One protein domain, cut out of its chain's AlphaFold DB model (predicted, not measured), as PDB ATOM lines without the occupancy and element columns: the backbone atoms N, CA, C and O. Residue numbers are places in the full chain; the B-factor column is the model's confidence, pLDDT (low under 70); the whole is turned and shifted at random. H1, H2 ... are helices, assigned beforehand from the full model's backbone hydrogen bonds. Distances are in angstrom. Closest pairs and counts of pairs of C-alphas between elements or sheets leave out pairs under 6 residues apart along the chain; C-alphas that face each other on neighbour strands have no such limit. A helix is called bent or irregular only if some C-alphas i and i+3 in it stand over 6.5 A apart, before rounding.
ATOM      1  N   LYS A 549      86.360   8.168 -36.118       43.38
ATOM      2  CA  LYS A 549      87.297   7.085 -36.460       43.38
ATOM      3  C   LYS A 549      88.483   6.997 -35.498       43.38
ATOM      4  O   LYS A 549      88.713   5.951 -34.893       43.38
ATOM      5  N   ASP A 550      89.172   8.115 -35.278       52.41
ATOM      6  CA  ASP A 550      90.335   8.181 -34.383       52.41
ATOM      7  C   ASP A 550      89.972   7.814 -32.925       52.41
ATOM      8  O   ASP A 550      90.815   7.336 -32.159       52.41
ATOM      9  N   ARG A 551      88.721   8.049 -32.502       62.44
ATOM     10  CA  ARG A 551      88.215   7.685 -31.168       62.44
ATOM     11  C   ARG A 551      87.890   6.195 -31.072       62.44
ATOM     12  O   ARG A 551      88.219   5.578 -30.061       62.44
ATOM     13  N   MET A 552      87.283   5.618 -32.105       53.00
ATOM     14  CA  MET A 552      86.959   4.192 -32.152       53.00
ATOM     15  C   MET A 552      88.209   3.320 -32.179       53.00
ATOM     16  O   MET A 552      88.289   2.366 -31.410       53.00
ATOM     17  N   GLU A 553      89.213   3.693 -32.977       56.78
ATOM     18  CA  GLU A 553      90.506   2.998 -33.012       56.78
ATOM     19  C   GLU A 553      91.172   3.003 -31.624       56.78
ATOM     20  O   GLU A 553      91.680   1.978 -31.166       56.78
ATOM     21  N   LYS A 554      91.093   4.125 -30.889       68.94
ATOM     22  CA  LYS A 554      91.577   4.209 -29.498       68.94
ATOM     23  C   LYS A 554      90.788   3.319 -28.538       68.94
ATOM     24  O   LYS A 554      91.394   2.686 -27.675       68.94
ATOM     25  N   ASN A 555      89.464   3.264 -28.673       66.75
ATOM     26  CA  ASN A 555      88.606   2.437 -27.823       66.75
ATOM     27  C   ASN A 555      88.817   0.936 -28.082       66.75
ATOM     28  O   ASN A 555      88.884   0.154 -27.135       66.75
ATOM     29  N   GLU A 556      88.962   0.526 -29.346       63.84
ATOM     30  CA  GLU A 556      89.298  -0.857 -29.707       63.84
ATOM     31  C   GLU A 556      90.674  -1.238 -29.156       63.84
ATOM     32  O   GLU A 556      90.816  -2.291 -28.530       63.84
ATOM     33  N   GLN A 557      91.665  -0.356 -29.303       72.94
ATOM     34  CA  GLN A 557      93.002  -0.587 -28.770       72.94
ATOM     35  C   GLN A 557      93.002  -0.702 -27.239       72.94
ATOM     36  O   GLN A 557      93.678  -1.567 -26.680       72.94
ATOM     37  N   ALA A 558      92.203   0.113 -26.544       73.62
ATOM     38  CA  ALA A 558      92.037   0.022 -25.097       73.62
ATOM     39  C   ALA A 558      91.425  -1.324 -24.665       73.62
ATOM     40  O   ALA A 558      91.904  -1.925 -23.703       73.62
ATOM     41  N   LEU A 559      90.424  -1.823 -25.400       75.25
ATOM     42  CA  LEU A 559      89.794  -3.118 -25.134       75.25
ATOM     43  C   LEU A 559      90.763  -4.286 -25.370       75.25
ATOM     44  O   LEU A 559      90.857  -5.177 -24.530       75.25
ATOM     45  N   VAL A 560      91.528  -4.261 -26.468       78.50
ATOM     46  CA  VAL A 560      92.571  -5.265 -26.755       78.50
ATOM     47  C   VAL A 560      93.585  -5.326 -25.612       78.50
ATOM     48  O   VAL A 560      93.892  -6.407 -25.111       78.50
ATOM     49  N   LEU A 561      94.074  -4.171 -25.153       83.19
ATOM     50  CA  LEU A 561      95.013  -4.111 -24.031       83.19
ATOM     51  C   LEU A 561      94.386  -4.606 -22.723       83.19
ATOM     52  O   LEU A 561      95.078  -5.234 -21.925       83.19
ATOM     53  N   GLN A 562      93.101  -4.336 -22.491       83.19
ATOM     54  CA  GLN A 562      92.393  -4.816 -21.307       83.19
ATOM     55  C   GLN A 562      92.277  -6.344 -21.298       83.19
ATOM     56  O   GLN A 562      92.694  -6.961 -20.320       83.19
ATOM     57  N   ILE A 563      91.807  -6.953 -22.392       82.31
ATOM     58  CA  ILE A 563      91.677  -8.415 -22.523       82.31
ATOM     59  C   ILE A 563      93.024  -9.096 -22.262       82.31
ATOM     60  O   ILE A 563      93.107 -10.044 -21.485       82.31
ATOM     61  N   LEU A 564      94.108  -8.578 -22.848       85.75
ATOM     62  CA  LEU A 564      95.439  -9.159 -22.668       85.75
ATOM     63  C   LEU A 564      95.993  -8.974 -21.251       85.75
ATOM     64  O   LEU A 564      96.702  -9.850 -20.761       85.75
ATOM     65  N   ARG A 565      95.671  -7.866 -20.576       87.56
ATOM     66  CA  ARG A 565      96.032  -7.653 -19.165       87.56
ATOM     67  C   ARG A 565      95.266  -8.576 -18.234       87.56
ATOM     68  O   ARG A 565      95.823  -9.028 -17.241       87.56
ATOM     69  N   ASP A 566      94.004  -8.845 -18.531       84.25
ATOM     70  CA  ASP A 566      93.199  -9.773 -17.743       84.25
ATOM     71  C   ASP A 566      93.654 -11.218 -17.978       84.25
ATOM     72  O   ASP A 566      93.820 -11.968 -17.018       84.25
ATOM     73  N   PHE A 567      94.024 -11.560 -19.215       84.69
ATOM     74  CA  PHE A 567      94.694 -12.817 -19.544       84.69
ATOM     75  C   PHE A 567      96.072 -12.968 -18.875       84.69
ATOM     76  O   PHE A 567      96.471 -14.069 -18.527       84.69
ATOM     77  N   ALA A 568      96.801 -11.875 -18.633       83.56
ATOM     78  CA  ALA A 568      98.058 -11.925 -17.883       83.56
ATOM     79  C   ALA A 568      97.865 -12.229 -16.384       83.56
ATOM     80  O   ALA A 568      98.820 -12.631 -15.719       83.56
ATOM     81  N   LYS A 569      96.659 -12.007 -15.834       80.12
ATOM     82  CA  LYS A 569      96.336 -12.255 -14.416       80.12
ATOM     83  C   LYS A 569      95.866 -13.683 -14.157       80.12
ATOM     84  O   LYS A 569      95.912 -14.128 -13.010       80.12
ATOM     85  N   THR A 570      95.386 -14.387 -15.178       66.06
ATOM     86  CA  THR A 570      95.072 -15.812 -15.078       66.06
ATOM     87  C   THR A 570      96.388 -16.606 -15.143       66.06
ATOM     88  O   THR A 570      97.316 -16.230 -15.851       66.06
ATOM     89  N   SER A 571      96.526 -17.634 -14.297       58.84
ATOM     90  CA  SER A 571      97.739 -18.455 -14.087       58.84
ATOM     91  C   SER A 571      98.475 -18.844 -15.389       58.84
ATOM     92  O   SER A 571      97.831 -18.934 -16.428       58.84
ATOM     93  N   PRO A 572      99.802 -19.099 -15.341       67.94
ATOM     94  CA  PRO A 572     100.773 -18.639 -16.336       67.94
ATOM     95  C   PRO A 572     100.330 -18.838 -17.795       67.94
ATOM     96  O   PRO A 572      99.897 -19.935 -18.158       67.94
ATOM     97  N   PRO A 573     100.480 -17.800 -18.640       70.31
ATOM     98  CA  PRO A 573      99.970 -17.800 -20.005       70.31
ATOM     99  C   PRO A 573     100.608 -18.938 -20.824       70.31
ATOM    100  O   PRO A 573     101.834 -19.069 -20.808       70.31
ATOM    101  N   PRO A 574      99.821 -19.745 -21.564       81.06
ATOM    102  CA  PRO A 574     100.339 -20.820 -22.404       81.06
ATOM    103  C   PRO A 574     101.390 -20.324 -23.401       81.06
ATOM    104  O   PRO A 574     101.230 -19.259 -23.997       81.06
ATOM    105  N   ASP A 575     102.450 -21.106 -23.618       83.81
ATOM    106  CA  ASP A 575     103.538 -20.747 -24.542       83.81
ATOM    107  C   ASP A 575     103.210 -21.006 -26.014       83.81
ATOM    108  O   ASP A 575     103.869 -20.460 -26.907       83.81
ATOM    109  N   ARG A 576     102.198 -21.836 -26.288       85.44
ATOM    110  CA  ARG A 576     101.744 -22.153 -27.643       85.44
ATOM    111  C   ARG A 576     100.398 -21.513 -27.912       85.44
ATOM    112  O   ARG A 576      99.475 -21.622 -27.109       85.44
ATOM    113  N   LEU A 577     100.269 -20.933 -29.103       84.56
ATOM    114  CA  LEU A 577      99.009 -20.357 -29.566       84.56
ATOM    115  C   LEU A 577      97.870 -21.397 -29.583       84.56
ATOM    116  O   LEU A 577      96.738 -21.058 -29.267       84.56
ATOM    117  N   SER A 578      98.183 -22.665 -29.882       83.88
ATOM    118  CA  SER A 578      97.230 -23.788 -29.906       83.88
ATOM    119  C   SER A 578      96.581 -24.102 -28.560       83.88
ATOM    120  O   SER A 578      95.531 -24.738 -28.521       83.88
ATOM    121  N   ASP A 579      97.221 -23.704 -27.463       84.75
ATOM    122  CA  ASP A 579      96.807 -24.077 -26.112       84.75
ATOM    123  C   ASP A 579      95.854 -23.026 -25.510       84.75
ATOM    124  O   ASP A 579      95.256 -23.244 -24.454       84.75
ATOM    125  N   ILE A 580      95.675 -21.894 -26.199       85.12
ATOM    126  CA  ILE A 580      94.733 -20.836 -25.841       85.12
ATOM    127  C   ILE A 580      93.373 -21.184 -26.453       85.12
ATOM    128  O   ILE A 580      93.198 -21.140 -27.665       85.12
ATOM    129  N   LYS A 581      92.407 -21.537 -25.601       79.19
ATOM    130  CA  LYS A 581      91.030 -21.866 -26.017       79.19
ATOM    131  C   LYS A 581      90.105 -20.652 -26.096       79.19
ATOM    132  O   LYS A 581      89.010 -20.758 -26.630       79.19
ATOM    133  N   ASP A 582      90.526 -19.539 -25.508       77.31
ATOM    134  CA  ASP A 582      89.747 -18.310 -25.450       77.31
ATOM    135  C   ASP A 582      89.912 -17.522 -26.760       77.31
ATOM    136  O   ASP A 582      90.999 -17.029 -27.082       77.31
ATOM    137  N   GLU A 583      88.826 -17.438 -27.532       72.94
ATOM    138  CA  GLU A 583      88.791 -16.747 -28.824       72.94
ATOM    139  C   GLU A 583      89.036 -15.239 -28.693       72.94
ATOM    140  O   GLU A 583      89.678 -14.651 -29.567       72.94
ATOM    141  N   ASP A 584      88.593 -14.609 -27.600       71.69
ATOM    142  CA  ASP A 584      88.783 -13.175 -27.372       71.69
ATOM    143  C   ASP A 584      90.261 -12.868 -27.124       71.69
ATOM    144  O   ASP A 584      90.798 -11.882 -27.637       71.69
ATOM    145  N   VAL A 585      90.956 -13.759 -26.412       81.19
ATOM    146  CA  VAL A 585      92.407 -13.671 -26.206       81.19
ATOM    147  C   VAL A 585      93.162 -13.887 -27.516       81.19
ATOM    148  O   VAL A 585      94.032 -13.078 -27.853       81.19
ATOM    149  N   LEU A 586      92.828 -14.924 -28.292       78.38
ATOM    150  CA  LEU A 586      93.441 -15.171 -29.606       78.38
ATOM    151  C   LEU A 586      93.263 -13.969 -30.547       78.38
ATOM    152  O   LEU A 586      94.218 -13.519 -31.194       78.38
ATOM    153  N   ASN A 587      92.060 -13.393 -30.576       73.56
ATOM    154  CA  ASN A 587      91.759 -12.200 -31.356       73.56
ATOM    155  C   ASN A 587      92.524 -10.975 -30.850       73.56
ATOM    156  O   ASN A 587      93.105 -10.246 -31.660       73.56
ATOM    157  N   ALA A 588      92.598 -10.756 -29.539       77.88
ATOM    158  CA  ALA A 588      93.359  -9.655 -28.960       77.88
ATOM    159  C   ALA A 588      94.862  -9.761 -29.292       77.88
ATOM    160  O   ALA A 588      95.468  -8.773 -29.713       77.88
ATOM    161  N   ILE A 589      95.454 -10.963 -29.227       83.88
ATOM    162  CA  ILE A 589      96.843 -11.216 -29.654       83.88
ATOM    163  C   ILE A 589      97.008 -10.899 -31.150       83.88
ATOM    164  O   ILE A 589      97.958 -10.219 -31.553       83.88
ATOM    165  N   SER A 590      96.073 -11.337 -31.997       81.81
ATOM    166  CA  SER A 590      96.093 -11.083 -33.445       81.81
ATOM    167  C   SER A 590      95.969  -9.596 -33.803       81.81
ATOM    168  O   SER A 590      96.639  -9.131 -34.733       81.81
ATOM    169  N   LYS A 591      95.203  -8.819 -33.030       81.62
ATOM    170  CA  LYS A 591      95.008  -7.376 -33.241       81.62
ATOM    171  C   LYS A 591      96.101  -6.497 -32.648       81.62
ATOM    172  O   LYS A 591      96.358  -5.437 -33.206       81.62
ATOM    173  N   LEU A 592      96.770  -6.931 -31.577       85.19
ATOM    174  CA  LEU A 592      97.796  -6.133 -30.902       85.19
ATOM    175  C   LEU A 592      98.890  -5.684 -31.896       85.19
ATOM    176  O   LEU A 592      99.585  -6.542 -32.452       85.19
ATOM    177  N   PRO A 593      99.084  -4.380 -32.143       84.56
ATOM    178  CA  PRO A 593     100.148  -3.893 -33.010       84.56
ATOM    179  C   PRO A 593     101.518  -4.347 -32.500       84.56
ATOM    180  O   PRO A 593     101.791  -4.312 -31.303       84.56
ATOM    181  N   CYS A 594     102.423  -4.736 -33.402       84.94
ATOM    182  CA  CYS A 594     103.762  -5.185 -33.003       84.94
ATOM    183  C   CYS A 594     104.565  -4.103 -32.249       84.94
ATOM    184  O   CYS A 594     105.435  -4.440 -31.450       84.94
ATOM    185  N   GLY A 595     104.264  -2.818 -32.475       83.12
ATOM    186  CA  GLY A 595     104.858  -1.703 -31.726       83.12
ATOM    187  C   GLY A 595     104.474  -1.685 -30.242       83.12
ATOM    188  O   GLY A 595     105.278  -1.265 -29.413       83.12
ATOM    189  N   ASP A 596     103.310  -2.240 -29.898       86.38
ATOM    190  CA  ASP A 596     102.718  -2.162 -28.559       86.38
ATOM    191  C   ASP A 596     103.035  -3.392 -27.698       86.38
ATOM    192  O   ASP A 596     102.576  -3.502 -26.561       86.38
ATOM    193  N   LEU A 597     103.882  -4.307 -28.187       86.00
ATOM    194  CA  LEU A 597     104.310  -5.510 -27.457       86.00
ATOM    195  C   LEU A 597     105.071  -5.209 -26.155       86.00
ATOM    196  O   LEU A 597     105.245  -6.104 -25.336       86.00
ATOM    197  N   LYS A 598     105.549  -3.972 -25.976       84.56
ATOM    198  CA  LYS A 598     106.243  -3.509 -24.763       84.56
ATOM    199  C   LYS A 598     105.306  -2.863 -23.735       84.56
ATOM    200  O   LYS A 598     105.791  -2.344 -22.736       84.56
ATOM    201  N   THR A 599     103.999  -2.841 -23.990       87.81
ATOM    202  CA  THR A 599     103.031  -2.203 -23.092       87.81
ATOM    203  C   THR A 599     102.996  -2.913 -21.738       87.81
ATOM    204  O   THR A 599     102.967  -4.142 -21.670       87.81
ATOM    205  N   GLU A 600     102.977  -2.142 -20.651       84.75
ATOM    206  CA  GLU A 600     102.948  -2.687 -19.293       84.75
ATOM    207  C   GLU A 600     101.659  -3.475 -18.998       84.75
ATOM    208  O   GLU A 600     100.547  -3.099 -19.407       84.75
ATOM    209  N   GLY A 601     101.826  -4.569 -18.248       82.44
ATOM    210  CA  GLY A 601     100.749  -5.461 -17.814       82.44
ATOM    211  C   GLY A 601     100.357  -6.547 -18.819       82.44
ATOM    212  O   GLY A 601      99.412  -7.282 -18.553       82.44
ATOM    213  N   LEU A 602     101.046  -6.657 -19.960       87.75
ATOM    214  CA  LEU A 602     100.829  -7.738 -20.924       87.75
ATOM    215  C   LEU A 602     101.482  -9.065 -20.473       87.75
ATOM    216  O   LEU A 602     102.426  -9.042 -19.679       87.75
ATOM    217  N   PRO A 603     101.033 -10.221 -21.008       86.12
ATOM    218  CA  PRO A 603     101.643 -11.522 -20.737       86.12
ATOM    219  C   PRO A 603     103.137 -11.539 -21.078       86.12
ATOM    220  O   PRO A 603     103.552 -11.013 -22.113       86.12
ATOM    221  N   THR A 604     103.957 -12.196 -20.258       85.88
ATOM    222  CA  THR A 604     105.424 -12.224 -20.429       85.88
ATOM    223  C   THR A 604     105.869 -12.838 -21.762       85.88
ATOM    224  O   THR A 604     106.889 -12.434 -22.321       85.88
ATOM    225  N   ASN A 605     105.085 -13.763 -22.317       88.50
ATOM    226  CA  ASN A 605     105.329 -14.429 -23.596       88.50
ATOM    227  C   ASN A 605     104.531 -13.829 -24.779       88.50
ATOM    228  O   ASN A 605     104.552 -14.397 -25.875       88.50
ATOM    229  N   ILE A 606     103.892 -12.657 -24.624       90.12
ATOM    230  CA  ILE A 606     103.025 -12.042 -25.653       90.12
ATOM    231  C   ILE A 606     103.725 -11.859 -27.007       90.12
ATOM    232  O   ILE A 606     103.119 -12.041 -28.063       90.12
ATOM    233  N   ARG A 607     105.029 -11.557 -26.995       89.62
ATOM    234  CA  ARG A 607     105.839 -11.446 -28.215       89.62
ATOM    235  C   ARG A 607     105.930 -12.778 -28.959       89.62
ATOM    236  O   ARG A 607     105.798 -12.789 -30.179       89.62
ATOM    237  N   SER A 608     106.138 -13.878 -28.234       89.62
ATOM    238  CA  SER A 608     106.184 -15.225 -28.813       89.62
ATOM    239  C   SER A 608     104.840 -15.576 -29.451       89.62
ATOM    240  O   SER A 608     104.789 -15.927 -30.629       89.62
ATOM    241  N   LEU A 609     103.740 -15.370 -28.721       90.56
ATOM    242  CA  LEU A 609     102.383 -15.645 -29.202       90.56
ATOM    243  C   LEU A 609     102.010 -14.792 -30.425       90.56
ATOM    244  O   LEU A 609     101.418 -15.293 -31.386       90.56
ATOM    245  N   LYS A 610     102.428 -13.519 -30.452       92.06
ATOM    246  CA  LYS A 610     102.236 -12.641 -31.614       92.06
ATOM    247  C   LYS A 610     102.980 -13.147 -32.847       92.06
ATOM    248  O   LYS A 610     102.413 -13.157 -33.940       92.06
ATOM    249  N   ILE A 611     104.237 -13.565 -32.685       90.81
ATOM    250  CA  ILE A 611     105.045 -14.104 -33.786       90.81
ATOM    251  C   ILE A 611     104.443 -15.418 -34.296       90.81
ATOM    252  O   ILE A 611     104.325 -15.583 -35.506       90.81
ATOM    253  N   GLN A 612     103.990 -16.307 -33.405       91.81
ATOM    254  CA  GLN A 612     103.286 -17.541 -33.786       91.81
ATOM    255  C   GLN A 612     102.014 -17.244 -34.592       91.81
ATOM    256  O   GLN A 612     101.782 -17.868 -35.625       91.81
ATOM    257  N   THR A 613     101.241 -16.232 -34.184       91.25
ATOM    258  CA  THR A 613     100.033 -15.798 -34.907       91.25
ATOM    259  C   THR A 613     100.365 -15.294 -36.312       91.25
ATOM    260  O   THR A 613      99.727 -15.685 -37.288       91.25
ATOM    261  N   LEU A 614     101.379 -14.431 -36.443       90.56
ATOM    262  CA  LEU A 614     101.817 -13.936 -37.751       90.56
ATOM    263  C   LEU A 614     102.367 -15.062 -38.627       90.56
ATOM    264  O   LEU A 614     102.127 -15.062 -39.832       90.56
ATOM    265  N   ARG A 615     103.077 -16.022 -38.030       93.44
ATOM    266  CA  ARG A 615     103.624 -17.168 -38.748       93.44
ATOM    267  C   ARG A 615     102.534 -18.073 -39.301       93.44
ATOM    268  O   ARG A 615     102.563 -18.315 -40.497       93.44
ATOM    269  N   SER A 616     101.532 -18.434 -38.497       90.44
ATOM    270  CA  SER A 616     100.366 -19.200 -38.969       90.44
ATOM    271  C   SER A 616      99.726 -18.556 -40.202       90.44
ATOM    272  O   SER A 616      99.495 -19.214 -41.209       90.44
ATOM    273  N   ARG A 617      99.525 -17.233 -40.166       91.56
ATOM    274  CA  ARG A 617      98.924 -16.490 -41.284       91.56
ATOM    275  C   ARG A 617      99.820 -16.437 -42.522       91.56
ATOM    276  O   ARG A 617      99.317 -16.436 -43.639       91.56
ATOM    277  N   VAL A 618     101.140 -16.352 -42.353       93.50
ATOM    278  CA  VAL A 618     102.084 -16.415 -43.482       93.50
ATOM    279  C   VAL A 618     102.118 -17.823 -44.079       93.50
ATOM    280  O   VAL A 618     102.128 -17.946 -45.301       93.50
ATOM    281  N   ASP A 619     102.078 -18.858 -43.242       92.75
ATOM    282  CA  ASP A 619     102.055 -20.260 -43.669       92.75
ATOM    283  C   ASP A 619     100.756 -20.587 -44.434       92.75
ATOM    284  O   ASP A 619     100.791 -21.303 -45.432       92.75
ATOM    285  N   GLU A 620      99.615 -20.004 -44.047       92.00
ATOM    286  CA  GLU A 620      98.354 -20.083 -44.805       92.00
ATOM    287  C   GLU A 620      98.482 -19.476 -46.209       92.00
ATOM    288  O   GLU A 620      98.082 -20.103 -47.193       92.00
ATOM    289  N   VAL A 621      99.095 -18.291 -46.323       91.56
ATOM    290  CA  VAL A 621      99.351 -17.654 -47.626       91.56
ATOM    291  C   VAL A 621     100.320 -18.496 -48.462       91.56
ATOM    292  O   VAL A 621     100.131 -18.637 -49.670       91.56
ATOM    293  N   GLU A 622     101.349 -19.081 -47.843       94.81
ATOM    294  CA  GLU A 622     102.286 -19.974 -48.531       94.81
ATOM    295  C   GLU A 622     101.600 -21.244 -49.036       94.81
ATOM    296  O   GLU A 622     101.822 -21.653 -50.178       94.81
ATOM    297  N   LYS A 623     100.747 -21.852 -48.206       93.62
ATOM    298  CA  LYS A 623      99.966 -23.035 -48.561       93.62
ATOM    299  C   LYS A 623      99.070 -22.744 -49.758       93.62
ATOM    300  O   LYS A 623      99.135 -23.469 -50.746       93.62
ATOM    301  N   GLU A 624      98.313 -21.652 -49.712       91.19
ATOM    302  CA  GLU A 624      97.442 -21.255 -50.817       91.19
ATOM    303  C   GLU A 624      98.240 -20.983 -52.104       91.19
ATOM    304  O   GLU A 624      97.845 -21.412 -53.190       91.19
ATOM    305  N   LEU A 625      99.398 -20.322 -51.992       91.38
ATOM    306  CA  LEU A 625     100.301 -20.079 -53.120       91.38
ATOM    307  C   LEU A 625     100.846 -21.378 -53.720       91.38
ATOM    308  O   LEU A 625     100.966 -21.490 -54.940       91.38
ATOM    309  N   ASN A 626     101.187 -22.359 -52.891       92.38
ATOM    310  CA  ASN A 626     101.699 -23.641 -53.361       92.38
ATOM    311  C   ASN A 626     100.597 -24.506 -53.990       92.38
ATOM    312  O   ASN A 626     100.862 -25.178 -54.982       92.38
ATOM    313  N   GLU A 627      99.369 -24.451 -53.468       90.94
ATOM    314  CA  GLU A 627      98.214 -25.169 -54.021       90.94
ATOM    315  C   GLU A 627      97.762 -24.591 -55.369       90.94
ATOM    316  O   GLU A 627      97.465 -25.339 -56.300       90.94
ATOM    317  N   LYS A 628      97.711 -23.260 -55.489       86.38
ATOM    318  CA  LYS A 628      97.168 -22.583 -56.679       86.38
ATOM    319  C   LYS A 628      98.228 -22.232 -57.726       86.38
ATOM    320  O   LYS A 628      97.881 -22.015 -58.890       86.38
ATOM    321  N   GLY A 629      99.506 -22.183 -57.351       89.38
ATOM    322  CA  GLY A 629     100.612 -21.876 -58.259       89.38
ATOM    323  C   GLY A 629     100.420 -20.539 -58.982       89.38
ATOM    324  O   GLY A 629     100.101 -19.531 -58.359       89.38
ATOM    325  N   GLU A 630     100.585 -20.527 -60.309       82.88
ATOM    326  CA  GLU A 630     100.382 -19.321 -61.135       82.88
ATOM    327  C   GLU A 630      98.911 -18.880 -61.256       82.88
ATOM    328  O   GLU A 630      98.655 -17.774 -61.722       82.88
ATOM    329  N   ASN A 631      97.951 -19.711 -60.835       80.69
ATOM    330  CA  ASN A 631      96.520 -19.380 -60.860       80.69
ATOM    331  C   ASN A 631      96.040 -18.715 -59.562       80.69
ATOM    332  O   ASN A 631      94.845 -18.451 -59.416       80.69
ATOM    333  N   ILE A 632      96.933 -18.490 -58.591       85.62
ATOM    334  CA  ILE A 632      96.584 -17.693 -57.418       85.62
ATOM    335  C   ILE A 632      96.210 -16.278 -57.858       85.62
ATOM    336  O   ILE A 632      96.824 -15.719 -58.764       85.62
ATOM    337  N   VAL A 633      95.220 -15.697 -57.187       80.31
ATOM    338  CA  VAL A 633      94.815 -14.306 -57.386       80.31
ATOM    339  C   VAL A 633      95.316 -13.511 -56.186       80.31
ATOM    340  O   VAL A 633      94.747 -13.639 -55.099       80.31
ATOM    341  N   PRO A 634      96.418 -12.753 -56.329       82.06
ATOM    342  CA  PRO A 634      96.995 -12.015 -55.215       82.06
ATOM    343  C   PRO A 634      96.021 -10.951 -54.705       82.06
ATOM    344  O   PRO A 634      95.512 -10.145 -55.480       82.06
ATOM    345  N   SER A 635      95.784 -10.924 -53.392       76.88
ATOM    346  CA  SER A 635      94.845  -9.992 -52.758       76.88
ATOM    347  C   SER A 635      95.544  -9.002 -51.823       76.88
ATOM    348  O   SER A 635      96.628  -9.259 -51.290       76.88
ATOM    349  N   SER A 636      94.886  -7.867 -51.558       72.44
ATOM    350  CA  SER A 636      95.348  -6.861 -50.588       72.44
ATOM    351  C   SER A 636      95.611  -7.470 -49.198       72.44
ATOM    352  O   SER A 636      96.584  -7.108 -48.534       72.44
ATOM    353  N   HIS A 637      94.801  -8.454 -48.787       78.06
ATOM    354  CA  HIS A 637      94.953  -9.146 -47.505       78.06
ATOM    355  C   HIS A 637      96.274  -9.921 -47.410       78.06
ATOM    356  O   HIS A 637      97.005  -9.761 -46.430       78.06
ATOM    357  N   MET A 638      96.608 -10.710 -48.440       84.00
ATOM    358  CA  MET A 638      97.856 -11.485 -48.492       84.00
ATOM    359  C   MET A 638      99.069 -10.565 -48.336       84.00
ATOM    360  O   MET A 638      99.927 -10.787 -47.482       84.00
ATOM    361  N   PHE A 639      99.109  -9.467 -49.096       84.12
ATOM    362  CA  PHE A 639     100.192  -8.490 -48.993       84.12
ATOM    363  C   PHE A 639     100.215  -7.757 -47.650       84.12
ATOM    364  O   PHE A 639     101.298  -7.436 -47.161       84.12
ATOM    365  N   GLY A 640      99.058  -7.510 -47.032       81.81
ATOM    366  CA  GLY A 640      98.961  -6.934 -45.692       81.81
ATOM    367  C   GLY A 640      99.652  -7.802 -44.640       81.81
ATOM    368  O   GLY A 640     100.513  -7.309 -43.909       81.81
ATOM    369  N   VAL A 641      99.340  -9.102 -44.619       85.69
ATOM    370  CA  VAL A 641      99.980 -10.082 -43.723       85.69
ATOM    371  C   VAL A 641     101.491 -10.108 -43.934       85.69
ATOM    372  O   VAL A 641     102.256  -9.973 -42.977       85.69
ATOM    373  N   LEU A 642     101.931 -10.218 -45.189       90.69
ATOM    374  CA  LEU A 642     103.353 -10.287 -45.526       90.69
ATOM    375  C   LEU A 642     104.091  -9.003 -45.128       90.69
ATOM    376  O   LEU A 642     105.162  -9.080 -44.534       90.69
ATOM    377  N   ASN A 643     103.515  -7.825 -45.378       87.94
ATOM    378  CA  ASN A 643     104.136  -6.545 -45.026       87.94
ATOM    379  C   ASN A 643     104.315  -6.372 -43.516       87.94
ATOM    380  O   ASN A 643     105.383  -5.936 -43.080       87.94
ATOM    381  N   VAL A 644     103.311  -6.738 -42.712       85.88
ATOM    382  CA  VAL A 644     103.430  -6.704 -41.245       85.88
ATOM    383  C   VAL A 644     104.534  -7.657 -40.784       85.88
ATOM    384  O   VAL A 644     105.399  -7.268 -39.997       85.88
ATOM    385  N   SER A 645     104.568  -8.870 -41.338       90.62
ATOM    386  CA  SER A 645     105.600  -9.865 -41.042       90.62
ATOM    387  C   SER A 645     107.010  -9.418 -41.454       90.62
ATOM    388  O   SER A 645     107.962  -9.675 -40.719       90.62
ATOM    389  N   ILE A 646     107.165  -8.705 -42.572       88.81
ATOM    390  CA  ILE A 646     108.465  -8.218 -43.070       88.81
ATOM    391  C   ILE A 646     108.985  -7.035 -42.246       88.81
ATOM    392  O   ILE A 646     110.178  -6.969 -41.937       88.81
ATOM    393  N   ARG A 647     108.107  -6.082 -41.916       83.88
ATOM    394  CA  ARG A 647     108.505  -4.775 -41.364       83.88
ATOM    395  C   ARG A 647     108.442  -4.697 -39.851       83.88
ATOM    396  O   ARG A 647     109.196  -3.937 -39.254       83.88
ATOM    397  N   HIS A 648     107.529  -5.445 -39.236       84.00
ATOM    398  CA  HIS A 648     107.132  -5.198 -37.852       84.00
ATOM    399  C   HIS A 648     107.260  -6.418 -36.935       84.00
ATOM    400  O   HIS A 648     107.262  -6.240 -35.721       84.00
ATOM    401  N   SER A 649     107.423  -7.636 -37.467       85.50
ATOM    402  CA  SER A 649     107.547  -8.847 -36.632       85.50
ATOM    403  C   SER A 649     108.780  -8.845 -35.721       85.50
ATOM    404  O   SER A 649     108.743  -9.397 -34.622       85.50
ATOM    405  N   GLY A 650     109.887  -8.252 -36.183       82.25
ATOM    406  CA  GLY A 650     111.182  -8.350 -35.512       82.25
ATOM    407  C   GLY A 650     111.739  -9.780 -35.438       82.25
ATOM    408  O   GLY A 650     112.646 -10.009 -34.640       82.25
ATOM    409  N   ASP A 651     111.203 -10.720 -36.228       90.31
ATOM    410  CA  ASP A 651     111.655 -12.111 -36.340       90.31
ATOM    411  C   ASP A 651     112.284 -12.353 -37.720       90.31
ATOM    412  O   ASP A 651     111.651 -12.162 -38.761       90.31
ATOM    413  N   PHE A 652     113.559 -12.751 -37.740       90.12
ATOM    414  CA  PHE A 652     114.328 -12.855 -38.983       90.12
ATOM    415  C   PHE A 652     113.856 -14.012 -39.875       90.12
ATOM    416  O   PHE A 652     113.822 -13.879 -41.100       90.12
ATOM    417  N   ALA A 653     113.455 -15.138 -39.278       91.06
ATOM    418  CA  ALA A 653     112.999 -16.306 -40.024       91.06
ATOM    419  C   ALA A 653     111.661 -16.030 -40.725       91.06
ATOM    420  O   ALA A 653     111.522 -16.296 -41.922       91.06
ATOM    421  N   LEU A 654     110.710 -15.433 -40.004       91.88
ATOM    422  CA  LEU A 654     109.408 -15.026 -40.516       91.88
ATOM    423  C   LEU A 654     109.531 -13.921 -41.567       91.88
ATOM    424  O   LEU A 654     108.880 -14.000 -42.607       91.88
ATOM    425  N   LYS A 655     110.407 -12.929 -41.348       92.62
ATOM    426  CA  LYS A 655     110.705 -11.889 -42.346       92.62
ATOM    427  C   LYS A 655     111.190 -12.500 -43.661       92.62
ATOM    428  O   LYS A 655     110.672 -12.152 -44.720       92.62
ATOM    429  N   ASN A 656     112.150 -13.424 -43.605       92.75
ATOM    430  CA  ASN A 656     112.694 -14.060 -44.806       92.75
ATOM    431  C   ASN A 656     111.659 -14.927 -45.527       92.75
ATOM    432  O   ASN A 656     111.594 -14.907 -46.755       92.75
ATOM    433  N   LEU A 657     110.842 -15.672 -44.778       93.00
ATOM    434  CA  LEU A 657     109.745 -16.455 -45.342       93.00
ATOM    435  C   LEU A 657     108.734 -15.552 -46.059       93.00
ATOM    436  O   LEU A 657     108.467 -15.742 -47.246       93.00
ATOM    437  N   ALA A 658     108.253 -14.516 -45.369       93.12
ATOM    438  CA  ALA A 658     107.299 -13.564 -45.920       93.12
ATOM    439  C   ALA A 658     107.854 -12.831 -47.154       93.12
ATOM    440  O   ALA A 658     107.129 -12.652 -48.129       93.12
ATOM    441  N   GLN A 659     109.144 -12.470 -47.169       93.44
ATOM    442  CA  GLN A 659     109.765 -11.834 -48.335       93.44
ATOM    443  C   GLN A 659     109.822 -12.772 -49.547       93.44
ATOM    444  O   GLN A 659     109.531 -12.346 -50.664       93.44
ATOM    445  N   ARG A 660     110.152 -14.058 -49.350       95.06
ATOM    446  CA  ARG A 660     110.143 -15.044 -50.445       95.06
ATOM    447  C   ARG A 660     108.748 -15.212 -51.044       95.06
ATOM    448  O   ARG A 660     108.614 -15.236 -52.267       95.06
ATOM    449  N   ILE A 661     107.722 -15.303 -50.199       94.75
ATOM    450  CA  ILE A 661     106.323 -15.433 -50.629       94.75
ATOM    451  C   ILE A 661     105.869 -14.159 -51.351       94.75
ATOM    452  O   ILE A 661     105.307 -14.245 -52.442       94.75
ATOM    453  N   GLN A 662     106.179 -12.980 -50.798       94.06
ATOM    454  CA  GLN A 662     105.862 -11.690 -51.414       94.06
ATOM    455  C   GLN A 662     106.472 -11.575 -52.814       94.06
ATOM    456  O   GLN A 662     105.747 -11.270 -53.752       94.06
ATOM    457  N   ASN A 663     107.753 -11.910 -52.991       92.56
ATOM    458  CA  ASN A 663     108.418 -11.829 -54.297       92.56
ATOM    459  C   ASN A 663     107.771 -12.753 -55.351       92.56
ATOM    460  O   ASN A 663     107.678 -12.399 -56.532       92.56
ATOM    461  N   ARG A 664     107.303 -13.941 -54.939       94.06
ATOM    462  CA  ARG A 664     106.562 -14.857 -55.824       94.06
ATOM    463  C   ARG A 664     105.205 -14.268 -56.215       94.06
ATOM    464  O   ARG A 664     104.884 -14.245 -57.400       94.06
ATOM    465  N   LEU A 665     104.446 -13.755 -55.246       92.69
ATOM    466  CA  LEU A 665     103.152 -13.109 -55.494       92.69
ATOM    467  C   LEU A 665     103.287 -11.857 -56.363       92.69
ATOM    468  O   LEU A 665     102.454 -11.644 -57.237       92.69
ATOM    469  N   ASP A 666     104.349 -11.072 -56.185       92.06
ATOM    470  CA  ASP A 666     104.643  -9.897 -57.011       92.06
ATOM    471  C   ASP A 666     104.835 -10.276 -58.472       92.06
ATOM    472  O   ASP A 666     104.270  -9.649 -59.361       92.06
ATOM    473  N   THR A 667     105.606 -11.336 -58.718       91.56
ATOM    474  CA  THR A 667     105.858 -11.834 -60.072       91.56
ATOM    475  C   THR A 667     104.556 -12.270 -60.744       91.56
ATOM    476  O   THR A 667     104.327 -11.958 -61.914       91.56
ATOM    477  N   ILE A 668     103.686 -12.963 -60.004       92.06
ATOM    478  CA  ILE A 668     102.379 -13.414 -60.500       92.06
ATOM    479  C   ILE A 668     101.472 -12.210 -60.772       92.06
ATOM    480  O   ILE A 668     100.936 -12.095 -61.872       92.06
ATOM    481  N   ALA A 669     101.373 -11.273 -59.828       89.69
ATOM    482  CA  ALA A 669     100.548 -10.077 -59.961       89.69
ATOM    483  C   ALA A 669     101.001  -9.184 -61.127       89.69
ATOM    484  O   ALA A 669     100.173  -8.732 -61.911       89.69
ATOM    485  N   LEU A 670     102.308  -8.966 -61.315       91.81
ATOM    486  CA  LEU A 670     102.819  -8.180 -62.445       91.81
ATOM    487  C   LEU A 670     102.516  -8.848 -63.793       91.81
ATOM    488  O   LEU A 670     102.190  -8.153 -64.754       91.81
ATOM    489  N   ARG A 671     102.597 -10.183 -63.888       89.81
ATOM    490  CA  ARG A 671     102.207 -10.916 -65.107       89.81
ATOM    491  C   ARG A 671     100.706 -10.842 -65.362       89.81
ATOM    492  O   ARG A 671     100.304 -10.694 -66.513       89.81
ATOM    493  N   ASP A 672      99.896 -10.930 -64.313       88.31
ATOM    494  CA  ASP A 672      98.449 -10.762 -64.421       88.31
ATOM    495  C   ASP A 672      98.102  -9.361 -64.939       88.31
ATOM    496  O   ASP A 672      97.413  -9.227 -65.947       88.31
ATOM    497  N   MET A 673      98.717  -8.317 -64.375       90.81
ATOM    498  CA  MET A 673      98.563  -6.939 -64.849       90.81
ATOM    499  C   MET A 673      98.942  -6.763 -66.328       90.81
ATOM    500  O   MET A 673      98.272  -6.017 -67.042       90.81
ATOM    501  N   GLN A 674      99.981  -7.452 -66.818       90.00
ATOM    502  CA  GLN A 674     100.361  -7.421 -68.240       90.00
ATOM    503  C   GLN A 674      99.303  -8.042 -69.161       90.00
ATOM    504  O   GLN A 674      99.203  -7.646 -70.320       90.00
ATOM    505  N   ARG A 675      98.543  -9.025 -68.669       85.31
ATOM    506  CA  ARG A 675      97.447  -9.663 -69.415       85.31
ATOM    507  C   ARG A 675      96.150  -8.862 -69.304       85.31
ATOM    508  O   ARG A 675      95.396  -8.783 -70.268       85.31
TER     509      ARG A 675
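What this domain is: This is residues 549 to 675 of the 814 residues of the protein "3'-5' exonuclease domain-containing protein" of Pomacea canaliculata (UniProt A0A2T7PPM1). One long helix, H4, makes a spine through most of the length, with the helical hairpin of H5 and H6 packed along one part of it and the short helices H2 and H3 packed near its first residues. H1 packs on H2 at that same end of the spine, away from H4 itself, and its first residues, 549 to 555, stick out as a free arm. The printed part has 127 residues with six named helices, in the order H1 to H6, and no named strand, and its class is all helix. It is elongated, with spans of 54 by 34 by 24 A, and only just compact, close to loose, with a radius of gyration of the C-alphas of 16.7 A.

How they stand to each other: H1, residues 549 to 569, touches H2, residues 583 to 591, with its residues 560 to 567 alone; the closest C-alphas, of Val 560 and Ala 588, are 5.0 A apart. They run opposite ways at a steep tilt of 56 degrees. H3, residues 594 to 598, is apart from both. H4, residues 606 to 631, is the hub and touches four other helices. With residues 606 to 614 alone it touches H2, closest at the C-alphas of Lys 610 and Ile 589, 5.9 A, and the two are about perpendicular at 80 degrees. H3 and H4 only just touch, with 3 pairs of C-alphas within 8 A, the closest those of Leu 597 and Arg 607 at 6.2 A. H5, residues 636 to 647, touches residues 614 to 621 of H4 alone, closest at the C-alphas of Met 638 and Val 621, 6.4 A, opposite ways at a steep tilt of 47 degrees. H6, residues 652 to 675, forms a helical hairpin with H5; the closest C-alphas, of Ile 646 and Lys 655, are 4.4 A apart, and the tilt of 36 degrees is only just steep. H6 also touches H4, the same way at a shallow tilt of 31 degrees, with the closest C-alphas, of Glu 630 and Ile 668, 6.3 A apart. The helix packing is mostly crossed, with 1 of 5 such pairs at a shallow tilt. H1 is apart from H3, H4, H5 and H6. In H1, H2, H5 and H6 every O i to N i+4 pair is within hydrogen-bond range; in H4 it is 20 of 22, and in H3 0 of 1, with 0 of 2 O i to N i+3 pairs within range.

Where its parts are: H1 begins at C-alpha 549, (87.297, 7.085, -36.460), and is 30.7 A from first to last C-alpha. H2 is 12.1 A long and H3 8.8 A. H4 begins at C-alpha 606, (103.025, -12.042, -25.653), is 36.5 A long and has a kink of 46 degrees near residue 625. H3 and H4 are irregular: C-alphas 595 and 598 are 7.3 A apart, and C-alphas 627 and 630 are 9.5 A apart. H5 is 16.2 A long. H6 is 34.9 A long and ends at C-alpha 675, (97.447, -9.663, -69.415).

The domain as a whole: The two C-alphas farthest apart, of Ser 571 and Arg 675, are 56.0 A apart. The printed part has no cut. The link from H1 to H2, residues 570 to 582, is long; the link from H3 to H4 is short, and the others are tight. The mean pLDDT of the printed part is 84.0, and it is under 70 at residues 549 to 556 and 570 to 572.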